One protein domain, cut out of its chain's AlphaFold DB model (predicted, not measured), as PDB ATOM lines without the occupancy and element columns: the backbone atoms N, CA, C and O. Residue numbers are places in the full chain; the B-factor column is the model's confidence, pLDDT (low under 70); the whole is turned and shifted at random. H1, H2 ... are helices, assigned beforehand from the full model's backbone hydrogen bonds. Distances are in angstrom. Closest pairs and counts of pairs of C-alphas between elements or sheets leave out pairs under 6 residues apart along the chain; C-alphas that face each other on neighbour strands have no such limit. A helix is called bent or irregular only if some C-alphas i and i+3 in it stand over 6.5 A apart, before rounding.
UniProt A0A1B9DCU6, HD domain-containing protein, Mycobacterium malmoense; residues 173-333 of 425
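This is residues 173 to 333 of the 425 residues of the protein "HD domain-containing protein" of Mycobacterium malmoense (UniProt A0A1B9DCU6). One helix, H6, runs through the core, and a curved row of helices, H2, H4, H5 and H1 in that order, bends round it; H6 crosses H4 and H1 steeply, and the short helix H3 packs on H2 and on residues 321 to 328 of H6. The row is loosest between H4 and H5, and a loop, residues 295 to 312, reaches out between H5 and H6. The printed part has 161 residues with six named helices, H1 to H6 in order along the chain, and no named strand: the class is all helix. The whole is compact, with a radius of gyration of the C-alphas of 15.9 A and spans of 47 by 36 by 25 A.

H1, residues 173 to 191, begins at C-alpha 173 (128.634, 203.120, 196.939), is 25.8 A long and has a kink of 26 degrees near residue 180. H2, residues 197 to 220, is irregular: C-alphas 213 and 216 are 9.6 A apart, and it has a kink of 127 degrees near residue 214. H3 is residues 227 to 238, 16.1 A. H4, residues 245 to 265, measures 30.1 A from C-alpha 245 (149.980, 208.724, 180.865). H5, residues 274 to 294, measures 30.4 A. H6, residues 313 to 331, measures 26.5 A and ends at C-alpha 331 (149.017, 199.811, 205.428).

H6 is the hub, touching four helices. It touches H4, whose residues 247 to 255 alone take part, at a steep tilt of 62 degrees; the closest C-alphas, of Ala 251 and Arg 318, are 4.5 A apart. It touches H1 at a steep tilt of 52 degrees, closest at the C-alphas of Ala 182 and Lys 323, 4.5 A. H3 touches H6 with residues 227 to 231 alone, closest at the C-alphas of Pro 227 and Gln 328, 6.5 A. H5 and H6, a hairpin, only just touch, with 3 pairs of C-alphas within 8 A, closest at Ile 291 and Glu 315, 6.1 A. H2 and H4 touch at a shallow tilt of 13 degrees, opposite ways, closest at the C-alphas of Ala 208 and Val 249, 5.0 A. H1 and H3 are apart, and so are H2 and H5. In H3, H4 and H5 every O i to N i+4 pair is within hydrogen-bond range; in H1 13 of 15 are, in H2 18 of 20, in H6 14 of 15.

The two C-alphas farthest apart, those of Gly 268 and Arg 299, are 49.4 A apart. The printed part has no cut, and the link from H5 to H6, 18 residues, is long. In it residues 296 to 297 pair with residues 309 to 310, antiparallel. The mean pLDDT of the printed part is 89.8; residues 300 to 302, 304 to 305 and 330 to 332 are under 70.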
ATOM      1  N   VAL A 173     128.075 203.562 195.651       97.25
ATOM      2  CA  VAL A 173     128.634 203.120 196.939       97.25
ATOM      3  C   VAL A 173     130.106 202.740 196.782       97.25
ATOM      4  O   VAL A 173     130.916 203.187 197.585       97.25
ATOM      5  N   ASP A 174     130.457 202.000 195.732       94.81
ATOM      6  CA  ASP A 174     131.828 201.581 195.429       94.81
ATOM      7  C   ASP A 174     132.732 202.789 195.128       94.81
ATOM      8  O   ASP A 174     133.827 202.923 195.667       94.81
ATOM      9  N   LEU A 175     132.234 203.755 194.348       95.38
ATOM     10  CA  LEU A 175     132.953 205.008 194.119       95.38
ATOM     11  C   LEU A 175     133.072 205.850 195.397       95.38
ATOM     12  O   LEU A 175     134.095 206.493 195.625       95.38
ATOM     13  N   ALA A 176     132.029 205.887 196.227       96.25
ATOM     14  CA  ALA A 176     132.069 206.606 197.491       96.25
ATOM     15  C   ALA A 176     133.091 205.995 198.454       96.25
ATOM     16  O   ALA A 176     133.756 206.761 199.146       96.25
ATOM     17  N   ASP A 177     133.209 204.664 198.480       94.00
ATOM     18  CA  ASP A 177     134.238 203.925 199.214       94.00
ATOM     19  C   ASP A 177     135.631 204.371 198.760       94.00
ATOM     20  O   ASP A 177     136.386 204.930 199.556       94.00
ATOM     21  N   ASP A 178     135.904 204.291 197.452       92.69
ATOM     22  CA  ASP A 178     137.170 204.725 196.850       92.69
ATOM     23  C   ASP A 178     137.518 206.188 197.176       92.69
ATOM     24  O   ASP A 178     138.658 206.491 197.538       92.69
ATOM     25  N   ILE A 179     136.546 207.105 197.084       94.31
ATOM     26  CA  ILE A 179     136.738 208.522 197.432       94.31
ATOM     27  C   ILE A 179     137.053 208.675 198.913       94.31
ATOM     28  O   ILE A 179     137.973 209.418 199.264       94.31
ATOM     29  N   THR A 180     136.303 208.010 199.797       91.25
ATOM     30  CA  THR A 180     136.544 208.156 201.231       91.25
ATOM     31  C   THR A 180     137.860 207.549 201.660       91.25
ATOM     32  O   THR A 180     138.582 208.195 202.409       91.25
ATOM     33  N   TYR A 181     138.220 206.403 201.101       86.88
ATOM     34  CA  TYR A 181     139.505 205.772 201.326       86.88
ATOM     35  C   TYR A 181     140.667 206.666 200.860       86.88
ATOM     36  O   TYR A 181     141.662 206.837 201.552       86.88
ATOM     37  N   ALA A 182     140.542 207.313 199.698       89.56
ATOM     38  CA  ALA A 182     141.587 208.199 199.189       89.56
ATOM     39  C   ALA A 182     141.717 209.528 199.958       89.56
ATOM     40  O   ALA A 182     142.772 210.160 199.903       89.56
ATOM     41  N   THR A 183     140.657 209.982 200.635       90.19
ATOM     42  CA  THR A 183     140.606 211.309 201.274       90.19
ATOM     43  C   THR A 183     140.644 211.241 202.797       90.19
ATOM     44  O   THR A 183     141.545 211.823 203.394       90.19
ATOM     45  N   HIS A 184     139.701 210.546 203.434       87.44
ATOM     46  CA  HIS A 184     139.578 210.490 204.890       87.44
ATOM     47  C   HIS A 184     140.729 209.721 205.530       87.44
ATOM     48  O   HIS A 184     141.352 210.249 206.445       87.44
ATOM     49  N   ASP A 185     141.076 208.540 205.014       83.88
ATOM     50  CA  ASP A 185     142.190 207.771 205.571       83.88
ATOM     51  C   ASP A 185     143.486 208.581 205.457       83.88
ATOM     52  O   ASP A 185     144.214 208.761 206.431       83.88
ATOM     53  N   LEU A 186     143.738 209.172 204.284       86.62
ATOM     54  CA  LEU A 186     144.897 210.036 204.073       86.62
ATOM     55  C   LEU A 186     144.915 211.241 205.034       86.62
ATOM     56  O   LEU A 186     145.993 211.626 205.495       86.62
ATOM     57  N   GLN A 187     143.752 211.814 205.365       89.56
ATOM     58  CA  GLN A 187     143.628 212.873 206.372       89.56
ATOM     59  C   GLN A 187     144.011 212.362 207.762       89.56
ATOM     60  O   GLN A 187     144.853 212.972 208.420       89.56
ATOM     61  N   ASP A 188     143.434 211.241 208.192       87.12
ATOM     62  CA  ASP A 188     143.675 210.655 209.511       87.12
ATOM     63  C   ASP A 188     145.163 210.343 209.704       87.12
ATOM     64  O   ASP A 188     145.748 210.628 210.752       87.12
ATOM     65  N   PHE A 189     145.827 209.834 208.666       82.88
ATOM     66  CA  PHE A 189     147.259 209.557 208.706       82.88
ATOM     67  C   PHE A 189     148.127 210.813 208.694       82.88
ATOM     68  O   PHE A 189     149.177 210.838 209.350       82.88
ATOM     69  N   TYR A 190     147.695 211.859 207.989       85.06
ATOM     70  CA  TYR A 190     148.342 213.165 208.049       85.06
ATOM     71  C   TYR A 190     148.266 213.737 209.470       85.06
ATOM     72  O   TYR A 190     149.287 214.125 210.038       85.06
ATOM     73  N   GLU A 191     147.077 213.735 210.078       84.94
ATOM     74  CA  GLU A 191     146.842 214.242 211.435       84.94
ATOM     75  C   GLU A 191     147.549 213.411 212.513       84.94
ATOM     76  O   GLU A 191     148.037 213.960 213.506       84.94
ATOM     77  N   ALA A 192     147.665 212.096 212.310       83.50
ATOM     78  CA  ALA A 192     148.410 211.201 213.190       83.50
ATOM     79  C   ALA A 192     149.940 211.359 213.075       83.50
ATOM     80  O   ALA A 192     150.675 210.784 213.879       83.50
ATOM     81  N   GLY A 193     150.436 212.120 212.090       81.00
ATOM     82  CA  GLY A 193     151.869 212.271 211.826       81.00
ATOM     83  C   GLY A 193     152.530 210.983 211.333       81.00
ATOM     84  O   GLY A 193     153.728 210.790 211.539       81.00
ATOM     85  N   LEU A 194     151.749 210.088 210.720       81.00
ATOM     86  CA  LEU A 194     152.212 208.795 210.208       81.00
ATOM     87  C   LEU A 194     152.690 208.869 208.750       81.00
ATOM     88  O   LEU A 194     153.274 207.911 208.253       81.00
ATOM     89  N   LEU A 195     152.472 210.002 208.076       81.56
ATOM     90  CA  LEU A 195     152.938 210.244 206.711       81.56
ATOM     91  C   LEU A 195     154.351 210.843 206.692       81.56
ATOM     92  O   LEU A 195     154.565 211.969 207.149       81.56
ATOM     93  N   ASP A 196     155.301 210.139 206.075       84.94
ATOM     94  CA  ASP A 196     156.613 210.699 205.728       84.94
ATOM     95  C   ASP A 196     156.477 211.604 204.488       84.94
ATOM     96  O   ASP A 196     156.603 211.179 203.339       84.94
ATOM     97  N   LEU A 197     156.144 212.880 204.720       86.00
ATOM     98  CA  LEU A 197     155.952 213.859 203.644       86.00
ATOM     99  C   LEU A 197     157.183 214.017 202.731       86.00
ATOM    100  O   LEU A 197     156.988 214.086 201.516       86.00
ATOM    101  N   PRO A 198     158.433 214.088 203.239       88.31
ATOM    102  CA  PRO A 198     159.619 214.068 202.386       88.31
ATOM    103  C   PRO A 198     159.676 212.877 201.423       88.31
ATOM    104  O   PRO A 198     159.956 213.083 200.240       88.31
ATOM    105  N   GLU A 199     159.396 211.663 201.902       89.06
ATOM    106  CA  GLU A 199     159.385 210.457 201.067       89.06
ATOM    107  C   GLU A 199     158.283 210.513 200.002       89.06
ATOM    108  O   GLU A 199     158.547 210.286 198.819       89.06
ATOM    109  N   LEU A 200     157.064 210.901 200.389       90.00
ATOM    110  CA  LEU A 200     155.927 211.032 199.471       90.00
ATOM    111  C   LEU A 200     156.191 212.073 198.374       90.00
ATOM    112  O   LEU A 200     155.876 211.856 197.203       90.00
ATOM    113  N   ILE A 201     156.797 213.204 198.739       91.81
ATOM    114  CA  ILE A 201     157.171 214.260 197.795       91.81
ATOM    115  C   ILE A 201     158.239 213.764 196.813       91.81
ATOM    116  O   ILE A 201     158.146 214.075 195.622       91.81
ATOM    117  N   ASP A 202     159.245 213.015 197.281       93.44
ATOM    118  CA  ASP A 202     160.249 212.399 196.404       93.44
ATOM    119  C   ASP A 202     159.613 211.390 195.443       93.44
ATOM    120  O   ASP A 202     159.919 211.419 194.249       93.44
ATOM    121  N   GLU A 203     158.704 210.544 195.935       94.25
ATOM    122  CA  GLU A 203     157.971 209.575 195.121       94.25
ATOM    123  C   GLU A 203     157.184 210.266 194.006       94.25
ATOM    124  O   GLU A 203     157.401 209.980 192.825       94.25
ATOM    125  N   LEU A 204     156.311 211.214 194.365       96.19
ATOM    126  CA  LEU A 204     155.459 211.940 193.421       96.19
ATOM    127  C   LEU A 204     156.293 212.644 192.344       96.19
ATOM    128  O   LEU A 204     156.004 212.510 191.154       96.19
ATOM    129  N   LYS A 205     157.353 213.363 192.746       96.69
ATOM    130  CA  LYS A 205     158.257 214.067 191.820       96.69
ATOM    131  C   LYS A 205     158.999 213.096 190.910       96.69
ATOM    132  O   LYS A 205     158.952 213.241 189.690       96.69
ATOM    133  N   THR A 206     159.655 212.095 191.491       96.12
ATOM    134  CA  THR A 206     160.495 211.154 190.742       96.12
ATOM    135  C   THR A 206     159.680 210.364 189.725       96.12
ATOM    136  O   THR A 206     160.108 210.213 188.577       96.12
ATOM    137  N   VAL A 207     158.505 209.864 190.120       96.81
ATOM    138  CA  VAL A 207     157.643 209.096 189.216       96.81
ATOM    139  C   VAL A 207     157.057 209.998 188.133       96.81
ATOM    140  O   VAL A 207     157.101 209.611 186.965       96.81
ATOM    141  N   ALA A 208     156.600 211.212 188.467       97.56
ATOM    142  CA  ALA A 208     156.066 212.149 187.477       97.56
ATOM    143  C   ALA A 208     157.107 212.526 186.416       97.56
ATOM    144  O   ALA A 208     156.819 212.465 185.221       97.56
ATOM    145  N   ASP A 209     158.324 212.882 186.830       97.00
ATOM    146  CA  ASP A 209     159.380 213.303 185.909       97.00
ATOM    147  C   ASP A 209     159.860 212.148 185.030       97.00
ATOM    148  O   ASP A 209     160.063 212.322 183.825       97.00
ATOM    149  N   ARG A 210     159.989 210.946 185.601       95.75
ATOM    150  CA  ARG A 210     160.389 209.761 184.843       95.75
ATOM    151  C   ARG A 210     159.315 209.331 183.855       95.75
ATOM    152  O   ARG A 210     159.651 209.084 182.697       95.75
ATOM    153  N   LEU A 211     158.053 209.267 184.277       95.69
ATOM    154  CA  LEU A 211     156.941 208.920 183.393       95.69
ATOM    155  C   LEU A 211     156.838 209.934 182.247       95.69
ATOM    156  O   LEU A 211     156.818 209.542 181.088       95.69
ATOM    157  N   ASN A 212     156.934 211.231 182.545       96.25
ATOM    158  CA  ASN A 212     156.931 212.292 181.536       96.25
ATOM    159  C   ASN A 212     158.117 212.211 180.554       96.25
ATOM    160  O   ASN A 212     157.991 212.604 179.398       96.25
ATOM    161  N   ALA A 213     159.289 211.753 181.003       96.12
ATOM    162  CA  ALA A 213     160.484 211.667 180.163       96.12
ATOM    163  C   ALA A 213     160.571 210.375 179.336       96.12
ATOM    164  O   ALA A 213     161.210 210.367 178.284       96.12
ATOM    165  N   THR A 214     160.006 209.274 179.834       95.12
ATOM    166  CA  THR A 214     160.288 207.923 179.313       95.12
ATOM    167  C   THR A 214     159.051 207.067 179.052       95.12
ATOM    168  O   THR A 214     159.193 205.954 178.546       95.12
ATOM    169  N   GLY A 215     157.857 207.575 179.359       94.56
ATOM    170  CA  GLY A 215     156.595 206.851 179.242       94.56
ATOM    171  C   GLY A 215     156.492 205.654 180.185       94.56
ATOM    172  O   GLY A 215     157.348 205.435 181.059       94.56
ATOM    173  N   ILE A 216     155.432 204.860 180.013       94.19
ATOM    174  CA  ILE A 216     155.136 203.736 180.913       94.19
ATOM    175  C   ILE A 216     156.248 202.675 180.946       94.19
ATOM    176  O   ILE A 216     156.562 202.105 181.995       94.19
ATOM    177  N   ASP A 217     156.912 202.456 179.810       91.25
ATOM    178  CA  ASP A 217     158.011 201.495 179.688       91.25
ATOM    179  C   ASP A 217     159.217 201.891 180.539       91.25
ATOM    180  O   ASP A 217     159.898 201.036 181.115       91.25
ATOM    181  N   GLY A 218     159.469 203.193 180.678       89.19
ATOM    182  CA  GLY A 218     160.586 203.678 181.466       89.19
ATOM    183  C   GLY A 218     160.371 203.559 182.972       89.19
ATOM    184  O   GLY A 218     161.335 203.269 183.688       89.19
ATOM    185  N   VAL A 219     159.141 203.722 183.474       93.19
ATOM    186  CA  VAL A 219     158.825 203.535 184.906       93.19
ATOM    187  C   VAL A 219     158.659 202.067 185.301       93.19
ATOM    188  O   VAL A 219     158.901 201.728 186.462       93.19
ATOM    189  N   ARG A 220     158.367 201.173 184.344       93.44
ATOM    190  CA  ARG A 220     158.259 199.719 184.569       93.44
ATOM    191  C   ARG A 220     159.495 199.123 185.242       93.44
ATOM    192  O   ARG A 220     159.371 198.274 186.119       93.44
ATOM    193  N   ALA A 221     160.687 199.616 184.905       90.19
ATOM    194  CA  ALA A 221     161.939 199.173 185.524       90.19
ATOM    195  C   ALA A 221     162.052 199.511 187.027       90.19
ATOM    196  O   ALA A 221     162.870 198.917 187.726       90.19
ATOM    197  N   THR A 222     161.246 200.448 187.531       90.81
ATOM    198  CA  THR A 222     161.199 200.846 188.950       90.81
ATOM    199  C   THR A 222     159.923 200.446 189.676       90.81
ATOM    200  O   THR A 222     159.838 200.672 190.878       90.81
ATOM    201  N   ALA A 223     158.972 199.785 189.010       90.00
ATOM    202  CA  ALA A 223     157.704 199.349 189.606       90.00
ATOM    203  C   ALA A 223     157.865 198.430 190.839       90.00
ATOM    204  O   ALA A 223     156.946 198.264 191.628       90.00
ATOM    205  N   ASN A 224     159.036 197.827 191.057       87.44
ATOM    206  CA  ASN A 224     159.293 197.038 192.269       87.44
ATOM    207  C   ASN A 224     159.758 197.856 193.480       87.44
ATOM    208  O   ASN A 224     159.778 197.325 194.583       87.44
ATOM    209  N   GLN A 225     160.162 199.107 193.270       89.25
ATOM    210  CA  GLN A 225     160.765 199.978 194.287       89.25
ATOM    211  C   GLN A 225     159.927 201.231 194.550       89.25
ATOM    212  O   GLN A 225     160.077 201.852 195.592       89.25
ATOM    213  N   ARG A 226     159.104 201.617 193.574       91.94
ATOM    214  CA  ARG A 226     158.354 202.867 193.525       91.94
ATOM    215  C   ARG A 226     156.863 202.522 193.413       91.94
ATOM    216  O   ARG A 226     156.434 202.123 192.323       91.94
ATOM    217  N   PRO A 227     156.091 202.582 194.509       92.44
ATOM    218  CA  PRO A 227     154.668 202.263 194.512       92.44
ATOM    219  C   PRO A 227     153.858 202.985 193.431       92.44
ATOM    220  O   PRO A 227     153.076 202.339 192.741       92.44
ATOM    221  N   LEU A 228     154.094 204.281 193.193       95.44
ATOM    222  CA  LEU A 228     153.345 205.035 192.175       95.44
ATOM    223  C   LEU A 228     153.743 204.658 190.742       95.44
ATOM    224  O   LEU A 228     152.950 204.823 189.814       95.44
ATOM    225  N   ALA A 229     154.961 204.141 190.544       95.56
ATOM    226  CA  ALA A 229     155.373 203.568 189.264       95.56
ATOM    227  C   ALA A 229     154.719 202.204 189.018       95.56
ATOM    228  O   ALA A 229     154.385 201.890 187.878       95.56
ATOM    229  N   ARG A 230     154.556 201.394 190.075       94.69
ATOM    230  CA  ARG A 230     153.800 200.138 190.005       94.69
ATOM    231  C   ARG A 230     152.353 200.407 189.637       94.69
ATOM    232  O   ARG A 230     151.871 199.823 188.679       94.69
ATOM    233  N   ASP A 231     151.729 201.337 190.349       95.12
ATOM    234  CA  ASP A 231     150.342 201.730 190.130       95.12
ATOM    235  C   ASP A 231     150.102 202.158 188.679       95.12
ATOM    236  O   ASP A 231     149.268 201.574 187.996       95.12
ATOM    237  N   ALA A 232     150.943 203.050 188.141       96.25
ATOM    238  CA  ALA A 232     150.869 203.445 186.735       96.25
ATOM    239  C   ALA A 232     150.903 202.234 185.784       96.25
ATOM    240  O   ALA A 232     150.122 202.149 184.835       96.25
ATOM    241  N   VAL A 233     151.823 201.293 186.023       95.44
ATOM    242  CA  VAL A 233     151.978 200.088 185.199       95.44
ATOM    243  C   VAL A 233     150.746 199.193 185.295       95.44
ATOM    244  O   VAL A 233     150.250 198.743 184.259       95.44
ATOM    245  N   ASP A 234     150.245 198.957 186.501       93.19
ATOM    246  CA  ASP A 234     149.105 198.082 186.750       93.19
ATOM    247  C   ASP A 234     147.818 198.686 186.170       93.19
ATOM    248  O   ASP A 234     147.066 197.986 185.483       93.19
ATOM    249  N   LEU A 235     147.601 199.996 186.331       93.62
ATOM    250  CA  LEU A 235     146.484 200.725 185.724       93.62
ATOM    251  C   LEU A 235     146.565 200.727 184.196       93.62
ATOM    252  O   LEU A 235     145.556 200.493 183.534       93.62
ATOM    253  N   SER A 236     147.757 200.915 183.617       93.94
ATOM    254  CA  SER A 236     147.934 200.871 182.157       93.94
ATOM    255  C   SER A 236     147.542 199.519 181.550       93.94
ATOM    256  O   SER A 236     147.067 199.465 180.416       93.94
ATOM    257  N   ALA A 237     147.720 198.431 182.308       90.56
ATOM    258  CA  ALA A 237     147.381 197.081 181.880       90.56
ATOM    259  C   ALA A 237     145.901 196.743 182.120       90.56
ATOM    260  O   ALA A 237     145.258 196.158 181.252       90.56
ATOM    261  N   SER A 238     145.365 197.107 183.287       87.88
ATOM    262  CA  SER A 238     144.005 196.747 183.717       87.88
ATOM    263  C   SER A 238     142.913 197.672 183.168       87.88
ATOM    264  O   SER A 238     141.780 197.234 182.997       87.88
ATOM    265  N   HIS A 239     143.245 198.924 182.841       90.44
ATOM    266  CA  HIS A 239     142.300 199.955 182.397       90.44
ATOM    267  C   HIS A 239     142.656 200.470 180.994       90.44
ATOM    268  O   HIS A 239     142.637 201.675 180.718       90.44
ATOM    269  N   ALA A 240     143.017 199.551 180.092       84.06
ATOM    270  CA  ALA A 240     143.375 199.877 178.716       84.06
ATOM    271  C   ALA A 240     142.245 200.657 178.016       84.06
ATOM    272  O   ALA A 240     141.092 200.237 178.007       84.06
ATOM    273  N   GLY A 241     142.584 201.807 177.426       85.19
ATOM    274  CA  GLY A 241     141.621 202.721 176.793       85.19
ATOM    275  C   GLY A 241     141.096 203.830 177.713       85.19
ATOM    276  O   GLY A 241     140.682 204.873 177.204       85.19
ATOM    277  N   TRP A 242     141.194 203.661 179.036       90.44
ATOM    278  CA  TRP A 242     140.878 204.703 180.019       90.44
ATOM    279  C   TRP A 242     142.126 205.361 180.598       90.44
ATOM    280  O   TRP A 242     142.202 206.589 180.670       90.44
ATOM    281  N   PHE A 243     143.118 204.553 180.979       94.56
ATOM    282  CA  PHE A 243     144.374 205.060 181.512       94.56
ATOM    283  C   PHE A 243     145.089 205.939 180.479       94.56
ATOM    284  O   PHE A 243     145.206 205.589 179.300       94.56
ATOM    285  N   ASN A 244     145.578 207.092 180.924       95.38
ATOM    286  CA  ASN A 244     146.284 208.056 180.102       95.38
ATOM    287  C   ASN A 244     147.518 208.576 180.846       95.38
ATOM    288  O   ASN A 244     147.407 209.177 181.912       95.38
ATOM    289  N   GLU A 245     148.695 208.368 180.251       95.88
ATOM    290  CA  GLU A 245     149.980 208.724 180.865       95.88
ATOM    291  C   GLU A 245     150.079 210.221 181.193       95.88
ATOM    292  O   GLU A 245     150.508 210.575 182.290       95.88
ATOM    293  N   ASP A 246     149.626 211.098 180.291       96.69
ATOM    294  CA  ASP A 246     149.675 212.548 180.505       96.69
ATOM    295  C   ASP A 246     148.770 212.978 181.667       96.69
ATOM    296  O   ASP A 246     149.174 213.784 182.510       96.69
ATOM    297  N   ASP A 247     147.554 212.432 181.749       97.62
ATOM    298  CA  ASP A 247     146.630 212.704 182.851       97.62
ATOM    299  C   ASP A 247     147.158 212.150 184.180       97.62
ATOM    300  O   ASP A 247     147.054 212.841 185.192       97.62
ATOM    301  N   TYR A 248     147.808 210.981 184.185       98.00
ATOM    302  CA  TYR A 248     148.446 210.437 185.387       98.00
ATOM    303  C   TYR A 248     149.649 211.284 185.842       98.00
ATOM    304  O   TYR A 248     149.767 211.611 187.022       98.00
ATOM    305  N   VAL A 249     150.507 211.749 184.924       98.19
ATOM    306  CA  VAL A 249     151.587 212.707 185.249       98.19
ATOM    307  C   VAL A 249     151.017 213.998 185.834       98.19
ATOM    308  O   VAL A 249     151.538 214.528 186.820       98.19
ATOM    309  N   ARG A 250     149.943 214.529 185.238       98.25
ATOM    310  CA  ARG A 250     149.261 215.722 185.754       98.25
ATOM    311  C   ARG A 250     148.666 215.466 187.137       98.25
ATOM    312  O   ARG A 250     148.756 216.352 187.981       98.25
ATOM    313  N   ALA A 251     148.098 214.288 187.372       98.25
ATOM    314  CA  ALA A 251     147.546 213.882 188.658       98.25
ATOM    315  C   ALA A 251     148.629 213.829 189.745       98.25
ATOM    316  O   ALA A 251     148.466 214.464 190.783       98.25
ATOM    317  N   LEU A 252     149.776 213.191 189.476       98.12
ATOM    318  CA  LEU A 252     150.928 213.172 190.390       98.12
ATOM    319  C   LEU A 252     151.375 214.592 190.770       98.12
ATOM    320  O   LEU A 252     151.578 214.902 191.942       98.12
ATOM    321  N   ARG A 253     151.484 215.488 189.780       98.25
ATOM    322  CA  ARG A 253     151.857 216.894 190.008       98.25
ATOM    323  C   ARG A 253     150.789 217.673 190.776       98.25
ATOM    324  O   ARG A 253     151.141 218.529 191.583       98.25
ATOM    325  N   ALA A 254     149.509 217.391 190.541       97.50
ATOM    326  CA  ALA A 254     148.405 218.024 191.255       97.50
ATOM    327  C   ALA A 254     148.374 217.606 192.731       97.50
ATOM    328  O   ALA A 254     148.271 218.471 193.597       97.50
ATOM    329  N   VAL A 255     148.535 216.311 193.024       96.00
ATOM    330  CA  VAL A 255     148.624 215.800 194.403       96.00
ATOM    331  C   VAL A 255     149.853 216.365 195.112       96.00
ATOM    332  O   VAL A 255     149.744 216.822 196.245       96.00
ATOM    333  N   LEU A 256     151.001 216.426 194.433       96.12
ATOM    334  CA  LEU A 256     152.204 217.065 194.965       96.12
ATOM    335  C   LEU A 256     151.966 218.535 195.332       96.12
ATOM    336  O   LEU A 256     152.294 218.944 196.442       96.12
ATOM    337  N   SER A 257     151.393 219.318 194.411       96.00
ATOM    338  CA  SER A 257     151.083 220.731 194.655       96.00
ATOM    339  C   SER A 257     150.128 220.893 195.833       96.00
ATOM    340  O   SER A 257     150.327 221.768 196.663       96.00
ATOM    341  N   TRP A 258     149.117 220.031 195.929       94.38
ATOM    342  CA  TRP A 258     148.149 220.052 197.020       94.38
ATOM    343  C   TRP A 258     148.793 219.740 198.382       94.38
ATOM    344  O   TRP A 258     148.526 220.441 199.356       94.38
ATOM    345  N   LEU A 259     149.699 218.759 198.456       91.75
ATOM    346  CA  LEU A 259     150.455 218.464 199.682       91.75
ATOM    347  C   LEU A 259     151.413 219.604 200.067       91.75
ATOM    348  O   LEU A 259     151.522 219.939 201.250       91.75
ATOM    349  N   ASP A 260     152.089 220.208 199.085       91.69
ATOM    350  CA  ASP A 260     152.935 221.387 199.300       91.69
ATOM    351  C   ASP A 260     152.094 222.569 199.829       91.69
ATOM    352  O   ASP A 260     152.484 223.191 200.817       91.69
ATOM    353  N   ASP A 261     150.905 222.814 199.268       91.31
ATOM    354  CA  ASP A 261     149.989 223.873 199.712       91.31
ATOM    355  C   ASP A 261     149.511 223.665 201.159       91.31
ATOM    356  O   ASP A 261     149.423 224.629 201.927       91.31
ATOM    357  N   ILE A 262     149.210 222.422 201.560       90.19
ATOM    358  CA  ILE A 262     148.855 222.093 202.951       90.19
ATOM    359  C   ILE A 262     150.039 222.395 203.875       90.19
ATOM    360  O   ILE A 262     149.880 223.118 204.860       90.19
ATOM    361  N   ARG A 263     151.233 221.884 203.544       88.50
ATOM    362  CA  ARG A 263     152.449 222.094 204.344       88.50
ATOM    363  C   ARG A 263     152.757 223.580 204.509       88.50
ATOM    364  O   ARG A 263     153.048 224.031 205.616       88.50
ATOM    365  N   ASP A 264     152.695 224.336 203.421       89.81
ATOM    366  CA  ASP A 264     153.019 225.757 203.416       89.81
ATOM    367  C   ASP A 264     151.968 226.564 204.196       89.81
ATOM    368  O   ASP A 264     152.329 227.477 204.941       89.81
ATOM    369  N   SER A 265     150.687 226.177 204.119       88.19
ATOM    370  CA  SER A 265     149.603 226.789 204.905       88.19
ATOM    371  C   SER A 265     149.755 226.554 206.415       88.19
ATOM    372  O   SER A 265     149.312 227.381 207.208       88.19
ATOM    373  N   LEU A 266     150.392 225.454 206.821       87.56
ATOM    374  CA  LEU A 266     150.666 225.122 208.224       87.56
ATOM    375  C   LEU A 266     151.982 225.722 208.744       87.56
ATOM    376  O   LEU A 266     152.269 225.645 209.940       87.56
ATOM    377  N   SER A 267     152.790 226.339 207.877       86.81
ATOM    378  CA  SER A 267     154.085 226.906 208.253       86.81
ATOM    379  C   SER A 267     153.942 227.966 209.350       86.81
ATOM    380  O   SER A 267     153.226 228.955 209.204       86.81
ATOM    381  N   GLY A 268     154.634 227.758 210.473       82.62
ATOM    382  CA  GLY A 268     154.567 228.650 211.636       82.62
ATOM    383  C   GLY A 268     153.323 228.477 212.514       82.62
ATOM    384  O   GLY A 268     153.183 229.212 213.491       82.62
ATOM    385  N   THR A 269     152.460 227.505 212.209       84.88
ATOM    386  CA  THR A 269     151.327 227.101 213.052       84.88
ATOM    387  C   THR A 269     151.748 225.934 213.946       84.88
ATOM    388  O   THR A 269     152.536 225.084 213.533       84.88
ATOM    389  N   ASP A 270     151.243 225.881 215.181       84.00
ATOM    390  CA  ASP A 270     151.407 224.691 216.023       84.00
ATOM    391  C   ASP A 270     150.636 223.519 215.381       84.00
ATOM    392  O   ASP A 270     149.410 223.621 215.250       84.00
ATOM    393  N   PRO A 271     151.306 222.421 214.976       77.44
ATOM    394  CA  PRO A 271     150.662 221.295 214.296       77.44
ATOM    395  C   PRO A 271     149.587 220.602 215.145       77.44
ATOM    396  O   PRO A 271     148.737 219.908 214.596       77.44
ATOM    397  N   TYR A 272     149.583 220.806 216.467       81.06
ATOM    398  CA  TYR A 272     148.577 220.242 217.370       81.06
ATOM    399  C   TYR A 272     147.451 221.223 217.728       81.06
ATOM    400  O   TYR A 272     146.572 220.879 218.521       81.06
ATOM    401  N   SER A 273     147.460 222.435 217.164       89.19
ATOM    402  CA  SER A 273     146.422 223.440 217.409       89.19
ATOM    403  C   SER A 273     145.094 223.105 216.726       89.19
ATOM    404  O   SER A 273     145.042 222.417 215.704       89.19
ATOM    405  N   GLU A 274     143.999 223.643 217.272       88.81
ATOM    406  CA  GLU A 274     142.678 223.570 216.632       88.81
ATOM    407  C   GLU A 274     142.674 224.256 215.257       88.81
ATOM    408  O   GLU A 274     142.042 223.755 214.329       88.81
ATOM    409  N   ASP A 275     143.441 225.340 215.099       88.12
ATOM    410  CA  ASP A 275     143.578 226.063 213.831       88.12
ATOM    411  C   ASP A 275     144.235 225.195 212.745       88.12
ATOM    412  O   ASP A 275     143.756 225.155 211.610       88.12
ATOM    413  N   ALA A 276     145.296 224.453 213.090       87.81
ATOM    414  CA  ALA A 276     145.945 223.518 212.169       87.81
ATOM    415  C   ALA A 276     144.982 222.413 211.714       87.81
ATOM    416  O   ALA A 276     144.872 222.144 210.517       87.81
ATOM    417  N   ARG A 277     144.232 221.817 212.651       89.88
ATOM    418  CA  ARG A 277     143.233 220.781 212.341       89.88
ATOM    419  C   ARG A 277     142.120 221.306 211.440       89.88
ATOM    420  O   ARG A 277     141.791 220.670 210.445       89.88
ATOM    421  N   ALA A 278     141.579 222.487 211.739       90.44
ATOM    422  CA  ALA A 278     140.539 223.103 210.918       90.44
ATOM    423  C   ALA A 278     141.030 223.392 209.487       90.44
ATOM    424  O   ALA A 278     140.289 223.194 208.522       90.44
ATOM    425  N   LEU A 279     142.287 223.823 209.336       91.06
ATOM    426  CA  LEU A 279     142.900 224.070 208.034       91.06
ATOM    427  C   LEU A 279     143.081 222.779 207.229       91.06
ATOM    428  O   LEU A 279     142.714 222.746 206.053       91.06
ATOM    429  N   ILE A 280     143.605 221.721 207.858       90.88
ATOM    430  CA  ILE A 280     143.755 220.393 207.243       90.88
ATOM    431  C   ILE A 280     142.384 219.891 206.790       90.88
ATOM    432  O   ILE A 280     142.183 219.648 205.601       90.88
ATOM    433  N   GLN A 281     141.409 219.855 207.698       91.50
ATOM    434  CA  GLN A 281     140.052 219.410 207.396       91.50
ATOM    435  C   GLN A 281     139.428 220.198 206.235       91.50
ATOM    436  O   GLN A 281     138.789 219.609 205.362       91.50
ATOM    437  N   SER A 282     139.631 221.519 206.179       93.19
ATOM    438  CA  SER A 282     139.156 222.345 205.064       93.19
ATOM    439  C   SER A 282     139.799 221.939 203.737       93.19
ATOM    440  O   SER A 282     139.089 221.815 202.744       93.19
ATOM    441  N   ARG A 283     141.116 221.706 203.701       92.88
ATOM    442  CA  ARG A 283     141.843 221.341 202.471       92.88
ATOM    443  C   ARG A 283     141.454 219.964 201.942       92.88
ATOM    444  O   ARG A 283     141.362 219.796 200.729       92.88
ATOM    445  N   PHE A 284     141.205 219.009 202.832       92.75
ATOM    446  CA  PHE A 284     140.685 217.691 202.466       92.75
ATOM    447  C   PHE A 284     139.214 217.754 202.031       92.75
ATOM    448  O   PHE A 284     138.831 217.095 201.067       92.75
ATOM    449  N   SER A 285     138.402 218.605 202.663       92.62
ATOM    450  CA  SER A 285     137.006 218.825 202.255       92.62
ATOM    451  C   SER A 285     136.900 219.469 200.868       92.62
ATOM    452  O   SER A 285     136.061 219.059 200.066       92.62
ATOM    453  N   ASP A 286     137.765 220.443 200.563       93.31
ATOM    454  CA  ASP A 286     137.856 221.067 199.235       93.31
ATOM    455  C   ASP A 286     138.205 220.026 198.157       93.31
ATOM    456  O   ASP A 286     137.661 220.047 197.049       93.31
ATOM    457  N   GLU A 287     139.103 219.097 198.494       92.81
ATOM    458  CA  GLU A 287     139.535 218.018 197.610       92.81
ATOM    459  C   GLU A 287     138.420 216.996 197.355       92.81
ATOM    460  O   GLU A 287     138.114 216.677 196.206       92.81
ATOM    461  N   LEU A 288     137.728 216.564 198.410       93.06
ATOM    462  CA  LEU A 288     136.558 215.694 198.310       93.06
ATOM    463  C   LEU A 288     135.455 216.331 197.449       93.06
ATOM    464  O   LEU A 288     134.902 215.679 196.562       93.06
ATOM    465  N   GLY A 289     135.169 217.621 197.656       93.56
ATOM    466  CA  GLY A 289     134.181 218.360 196.867       93.56
ATOM    467  C   GLY A 289     134.541 218.447 195.381       93.56
ATOM    468  O   GLY A 289     133.661 218.344 194.524       93.56
ATOM    469  N   ARG A 290     135.834 218.577 195.055       94.38
ATOM    470  CA  ARG A 290     136.325 218.559 193.670       94.38
ATOM    471  C   ARG A 290     136.058 217.216 192.997       94.38
ATOM    472  O   ARG A 290     135.511 217.205 191.894       94.38
ATOM    473  N   ILE A 291     136.415 216.114 193.655       94.62
ATOM    474  CA  ILE A 291     136.245 214.772 193.086       94.62
ATOM    475  C   ILE A 291     134.755 214.480 192.886       94.62
ATOM    476  O   ILE A 291     134.363 214.113 191.779       94.62
ATOM    477  N   ILE A 292     133.906 214.741 193.890       95.06
ATOM    478  CA  ILE A 292     132.445 214.568 193.779       95.06
ATOM    479  C   ILE A 292     131.874 215.410 192.629       95.06
ATOM    480  O   ILE A 292     131.131 214.896 191.794       95.06
ATOM    481  N   GLY A 293     132.279 216.679 192.510       95.56
ATOM    482  CA  GLY A 293     131.824 217.565 191.431       95.56
ATOM    483  C   GLY A 293     132.247 217.120 190.021       95.56
ATOM    484  O   GLY A 293     131.665 217.555 189.019       95.56
ATOM    485  N   SER A 294     133.241 216.237 189.913       95.75
ATOM    486  CA  SER A 294     133.697 215.652 188.648       95.75
ATOM    487  C   SER A 294     132.927 214.396 188.233       95.75
ATOM    488  O   SER A 294     133.039 213.983 187.081       95.75
ATOM    489  N   VAL A 295     132.126 213.808 189.130       95.75
ATOM    490  CA  VAL A 295     131.419 212.546 188.877       95.75
ATOM    491  C   VAL A 295     130.408 212.697 187.747       95.75
ATOM    492  O   VAL A 295     129.649 213.667 187.673       95.75
ATOM    493  N   ARG A 296     130.419 211.732 186.828       91.25
ATOM    494  CA  ARG A 296     129.524 211.642 185.675       91.25
ATOM    495  C   ARG A 296     128.890 210.260 185.619       91.25
ATOM    496  O   ARG A 296     129.414 209.297 186.172       91.25
ATOM    497  N   ILE A 297     127.774 210.190 184.903       91.75
ATOM    498  CA  ILE A 297     127.116 208.943 184.533       91.75
ATOM    499  C   ILE A 297     127.283 208.699 183.033       91.75
ATOM    500  O   ILE A 297     127.190 209.629 182.228       91.75
ATOM    501  N   SER A 298     127.543 207.456 182.646       87.12
ATOM    502  CA  SER A 298     127.715 207.057 181.253       87.12
ATOM    503  C   SER A 298     127.235 205.632 181.021       87.12
ATOM    504  O   SER A 298     127.319 204.772 181.894       87.12
ATOM    505  N   ARG A 299     126.752 205.373 179.804       77.44
ATOM    506  CA  ARG A 299     126.391 204.025 179.348       77.44
ATOM    507  C   ARG A 299     127.613 203.201 178.946       77.44
ATOM    508  O   ARG A 299     127.584 201.976 179.040       77.44
ATOM    509  N   ASN A 300     128.660 203.875 178.477       67.69
ATOM    510  CA  ASN A 300     129.891 203.214 178.081       67.69
ATOM    511  C   ASN A 300     130.692 202.922 179.337       67.69
ATOM    512  O   ASN A 300     130.999 203.844 180.103       67.69
ATOM    513  N   GLU A 301     131.032 201.651 179.514       66.19
ATOM    514  CA  GLU A 301     132.007 201.275 180.519       66.19
ATOM    515  C   GLU A 301     133.306 202.008 180.202       66.19
ATOM    516  O   GLU A 301     133.770 202.019 179.059       66.19
ATOM    517  N   ALA A 302     133.863 202.670 181.209       64.94
ATOM    518  CA  ALA A 302     135.130 203.365 181.062       64.94
ATOM    519  C   ALA A 302     136.258 202.388 180.643       64.94
ATOM    520  O   ALA A 302     137.168 202.774 179.914       64.94
ATOM    521  N   TRP A 303     136.145 201.113 181.028       72.94
ATOM    522  CA  TRP A 303     136.992 199.969 180.659       72.94
ATOM    523  C   TRP A 303     136.160 198.671 180.726       72.94
ATOM    524  O   TRP A 303     134.994 198.731 181.091       72.94
ATOM    525  N   LEU A 304     136.718 197.503 180.384       67.06
ATOM    526  CA  LEU A 304     135.993 196.217 180.398       67.06
ATOM    527  C   LEU A 304     135.335 195.936 181.768       67.06
ATOM    528  O   LEU A 304     136.037 195.910 182.774       67.06
ATOM    529  N   GLU A 305     134.015 195.714 181.792       69.00
ATOM    530  CA  GLU A 305     133.195 195.548 183.013       69.00
ATOM    531  C   GLU A 305     133.209 196.772 183.957       69.00
ATOM    532  O   GLU A 305     132.882 196.672 185.140       69.00
ATOM    533  N   GLY A 306     133.589 197.946 183.446       74.44
ATOM    534  CA  GLY A 306     133.694 199.184 184.215       74.44
ATOM    535  C   GLY A 306     132.343 199.761 184.669       74.44
ATOM    536  O   GLY A 306     131.297 199.484 184.068       74.44
ATOM    537  N   PRO A 307     132.349 200.611 185.712       86.69
ATOM    538  CA  PRO A 307     131.136 201.179 186.286       86.69
ATOM    539  C   PRO A 307     130.479 202.194 185.342       86.69
ATOM    540  O   PRO A 307     131.119 202.795 184.476       86.69
ATOM    541  N   ASN A 308     129.187 202.434 185.554       88.81
ATOM    542  CA  ASN A 308     128.429 203.484 184.875       88.81
ATOM    543  C   ASN A 308     128.627 204.865 185.507       88.81
ATOM    544  O   ASN A 308     128.288 205.870 184.883       88.81
ATOM    545  N   VAL A 309     129.152 204.921 186.731       92.38
ATOM    546  CA  VAL A 309     129.408 206.157 187.476       92.38
ATOM    547  C   VAL A 309     130.889 206.247 187.787       92.38
ATOM    548  O   VAL A 309     131.457 205.343 188.393       92.38
ATOM    549  N   TYR A 310     131.513 207.337 187.361       92.19
ATOM    550  CA  TYR A 310     132.940 207.568 187.553       92.19
ATOM    551  C   TYR A 310     133.262 209.068 187.545       92.19
ATOM    552  O   TYR A 310     132.546 209.848 186.907       92.19
ATOM    553  N   PRO A 311     134.329 209.500 188.239       94.25
ATOM    554  CA  PRO A 311     134.878 210.842 188.084       94.25
ATOM    555  C   PRO A 311     135.392 211.047 186.658       94.25
ATOM    556  O   PRO A 311     135.662 210.084 185.934       94.25
ATOM    557  N   ASP A 312     135.539 212.303 186.235       93.00
ATOM    558  CA  ASP A 312     136.176 212.573 184.949       93.00
ATOM    559  C   ASP A 312     137.578 211.947 184.879       93.00
ATOM    560  O   ASP A 312     138.197 211.624 185.893       93.00
ATOM    561  N   ARG A 313     138.087 211.733 183.662       93.00
ATOM    562  CA  ARG A 313     139.312 210.952 183.473       93.00
ATOM    563  C   ARG A 313     140.498 211.521 184.254       93.00
ATOM    564  O   ARG A 313     141.307 210.744 184.743       93.00
ATOM    565  N   PHE A 314     140.619 212.841 184.385       96.06
ATOM    566  CA  PHE A 314     141.725 213.436 185.133       96.06
ATOM    567  C   PHE A 314     141.567 213.194 186.640       96.06
ATOM    568  O   PHE A 314     142.501 212.700 187.276       96.06
ATOM    569  N   GLU A 315     140.388 213.474 187.193       96.19
ATOM    570  CA  GLU A 315     140.109 213.265 188.618       96.19
ATOM    571  C   GLU A 315     140.113 211.772 188.991       96.19
ATOM    572  O   GLU A 315     140.500 211.422 190.102       96.19
ATOM    573  N   TRP A 316     139.809 210.867 188.054       95.44
ATOM    574  CA  TRP A 316     140.004 209.427 188.234       95.44
ATOM    575  C   TRP A 316     141.479 209.071 188.470       95.44
ATOM    576  O   TRP A 316     141.785 208.382 189.438       95.44
ATOM    577  N   HIS A 317     142.406 209.561 187.635       97.00
ATOM    578  CA  HIS A 317     143.841 209.305 187.835       97.00
ATOM    579  C   HIS A 317     144.333 209.914 189.150       97.00
ATOM    580  O   HIS A 317     145.142 209.312 189.851       97.00
ATOM    581  N   ARG A 318     143.827 211.100 189.500       96.56
ATOM    582  CA  ARG A 318     144.135 211.757 190.772       96.56
ATOM    583  C   ARG A 318     143.676 210.931 191.969       96.56
ATOM    584  O   ARG A 318     144.461 210.730 192.892       96.56
ATOM    585  N   LEU A 319     142.458 210.401 191.908       95.62
ATOM    586  CA  LEU A 319     141.916 209.494 192.910       95.62
ATOM    587  C   LEU A 319     142.781 208.232 193.053       95.62
ATOM    588  O   LEU A 319     143.087 207.847 194.180       95.62
ATOM    589  N   GLN A 320     143.236 207.634 191.941       95.25
ATOM    590  CA  GLN A 320     144.138 206.476 191.995       95.25
ATOM    591  C   GLN A 320     145.456 206.812 192.696       95.25
ATOM    592  O   GLN A 320     145.820 206.119 193.638       95.25
ATOM    593  N   VAL A 321     146.107 207.930 192.343       95.75
ATOM    594  CA  VAL A 321     147.338 208.376 193.022       95.75
ATOM    595  C   VAL A 321     147.119 208.483 194.534       95.75
ATOM    596  O   VAL A 321     147.898 207.927 195.306       95.75
ATOM    597  N   MET A 322     146.051 209.158 194.973       93.75
ATOM    598  CA  MET A 322     145.736 209.323 196.401       93.75
ATOM    599  C   MET A 322     145.470 207.981 197.105       93.75
ATOM    600  O   MET A 322     145.927 207.760 198.231       93.75
ATOM    601  N   LYS A 323     144.791 207.053 196.425       91.88
ATOM    602  CA  LYS A 323     144.556 205.689 196.908       91.88
ATOM    603  C   LYS A 323     145.863 204.909 197.060       91.88
ATOM    604  O   LYS A 323     146.067 204.281 198.098       91.88
ATOM    605  N   THR A 324     146.778 204.992 196.094       91.38
ATOM    606  CA  THR A 324     148.095 204.346 196.186       91.38
ATOM    607  C   THR A 324     148.903 204.887 197.361       91.38
ATOM    608  O   THR A 324     149.536 204.097 198.067       91.38
ATOM    609  N   LEU A 325     148.872 206.208 197.603       88.12
ATOM    610  CA  LEU A 325     149.549 206.806 198.760       88.12
ATOM    611  C   LEU A 325     149.031 206.192 200.066       88.12
ATOM    612  O   LEU A 325     149.829 205.774 200.904       88.12
ATOM    613  N   SER A 326     147.710 206.058 200.188       82.25
ATOM    614  CA  SER A 326     147.062 205.496 201.376       82.25
ATOM    615  C   SER A 326     147.366 204.002 201.568       82.25
ATOM    616  O   SER A 326     147.716 203.566 202.662       82.25
ATOM    617  N   GLN A 327     147.334 203.202 200.499       80.00
ATOM    618  CA  GLN A 327     147.577 201.755 200.586       80.00
ATOM    619  C   GLN A 327     149.038 201.407 200.877       80.00
ATOM    620  O   GLN A 327     149.330 200.559 201.719       80.00
ATOM    621  N   GLN A 328     149.976 202.019 200.154       77.88
ATOM    622  CA  GLN A 328     151.351 201.515 200.094       77.88
ATOM    623  C   GLN A 328     152.245 202.112 201.178       77.88
ATOM    624  O   GLN A 328     153.084 201.401 201.729       77.88
ATOM    625  N   TYR A 329     152.044 203.382 201.529       71.19
ATOM    626  CA  TYR A 329     152.889 204.061 202.517       71.19
ATOM    627  C   TYR A 329     152.401 203.895 203.951       71.19
ATOM    628  O   TYR A 329     153.111 204.257 204.887       71.19
ATOM    629  N   ILE A 330     151.211 203.323 204.134       67.88
ATOM    630  CA  ILE A 330     150.553 203.322 205.434       67.88
ATOM    631  C   ILE A 330     150.224 201.909 205.884       67.88
ATOM    632  O   ILE A 330     150.810 201.425 206.857       67.88
ATOM    633  N   ILE A 331     149.375 201.205 205.128       65.62
ATOM    634  CA  ILE A 331     149.017 199.811 205.428       65.62
ATOM    635  C   ILE A 331     150.244 198.899 205.284       65.62
ATOM    636  O   ILE A 331     150.450 198.004 206.099       65.62
ATOM    637  N   GLY A 332     151.117 199.168 204.309       65.25
ATOM    638  CA  GLY A 332     152.357 198.413 204.090       65.25
ATOM    639  C   GLY A 332     153.483 198.665 205.104       65.25
ATOM    640  O   GLY A 332     154.565 198.093 204.957       65.25
ATOM    641  N   SER A 333     153.286 199.526 206.109       70.38
ATOM    642  CA  SER A 333     154.364 199.928 207.018       70.38
ATOM    643  C   SER A 333     154.759 198.822 208.022       70.38
ATOM    644  O   SER A 333     153.911 198.055 208.495       70.38
TER     645      SER A 333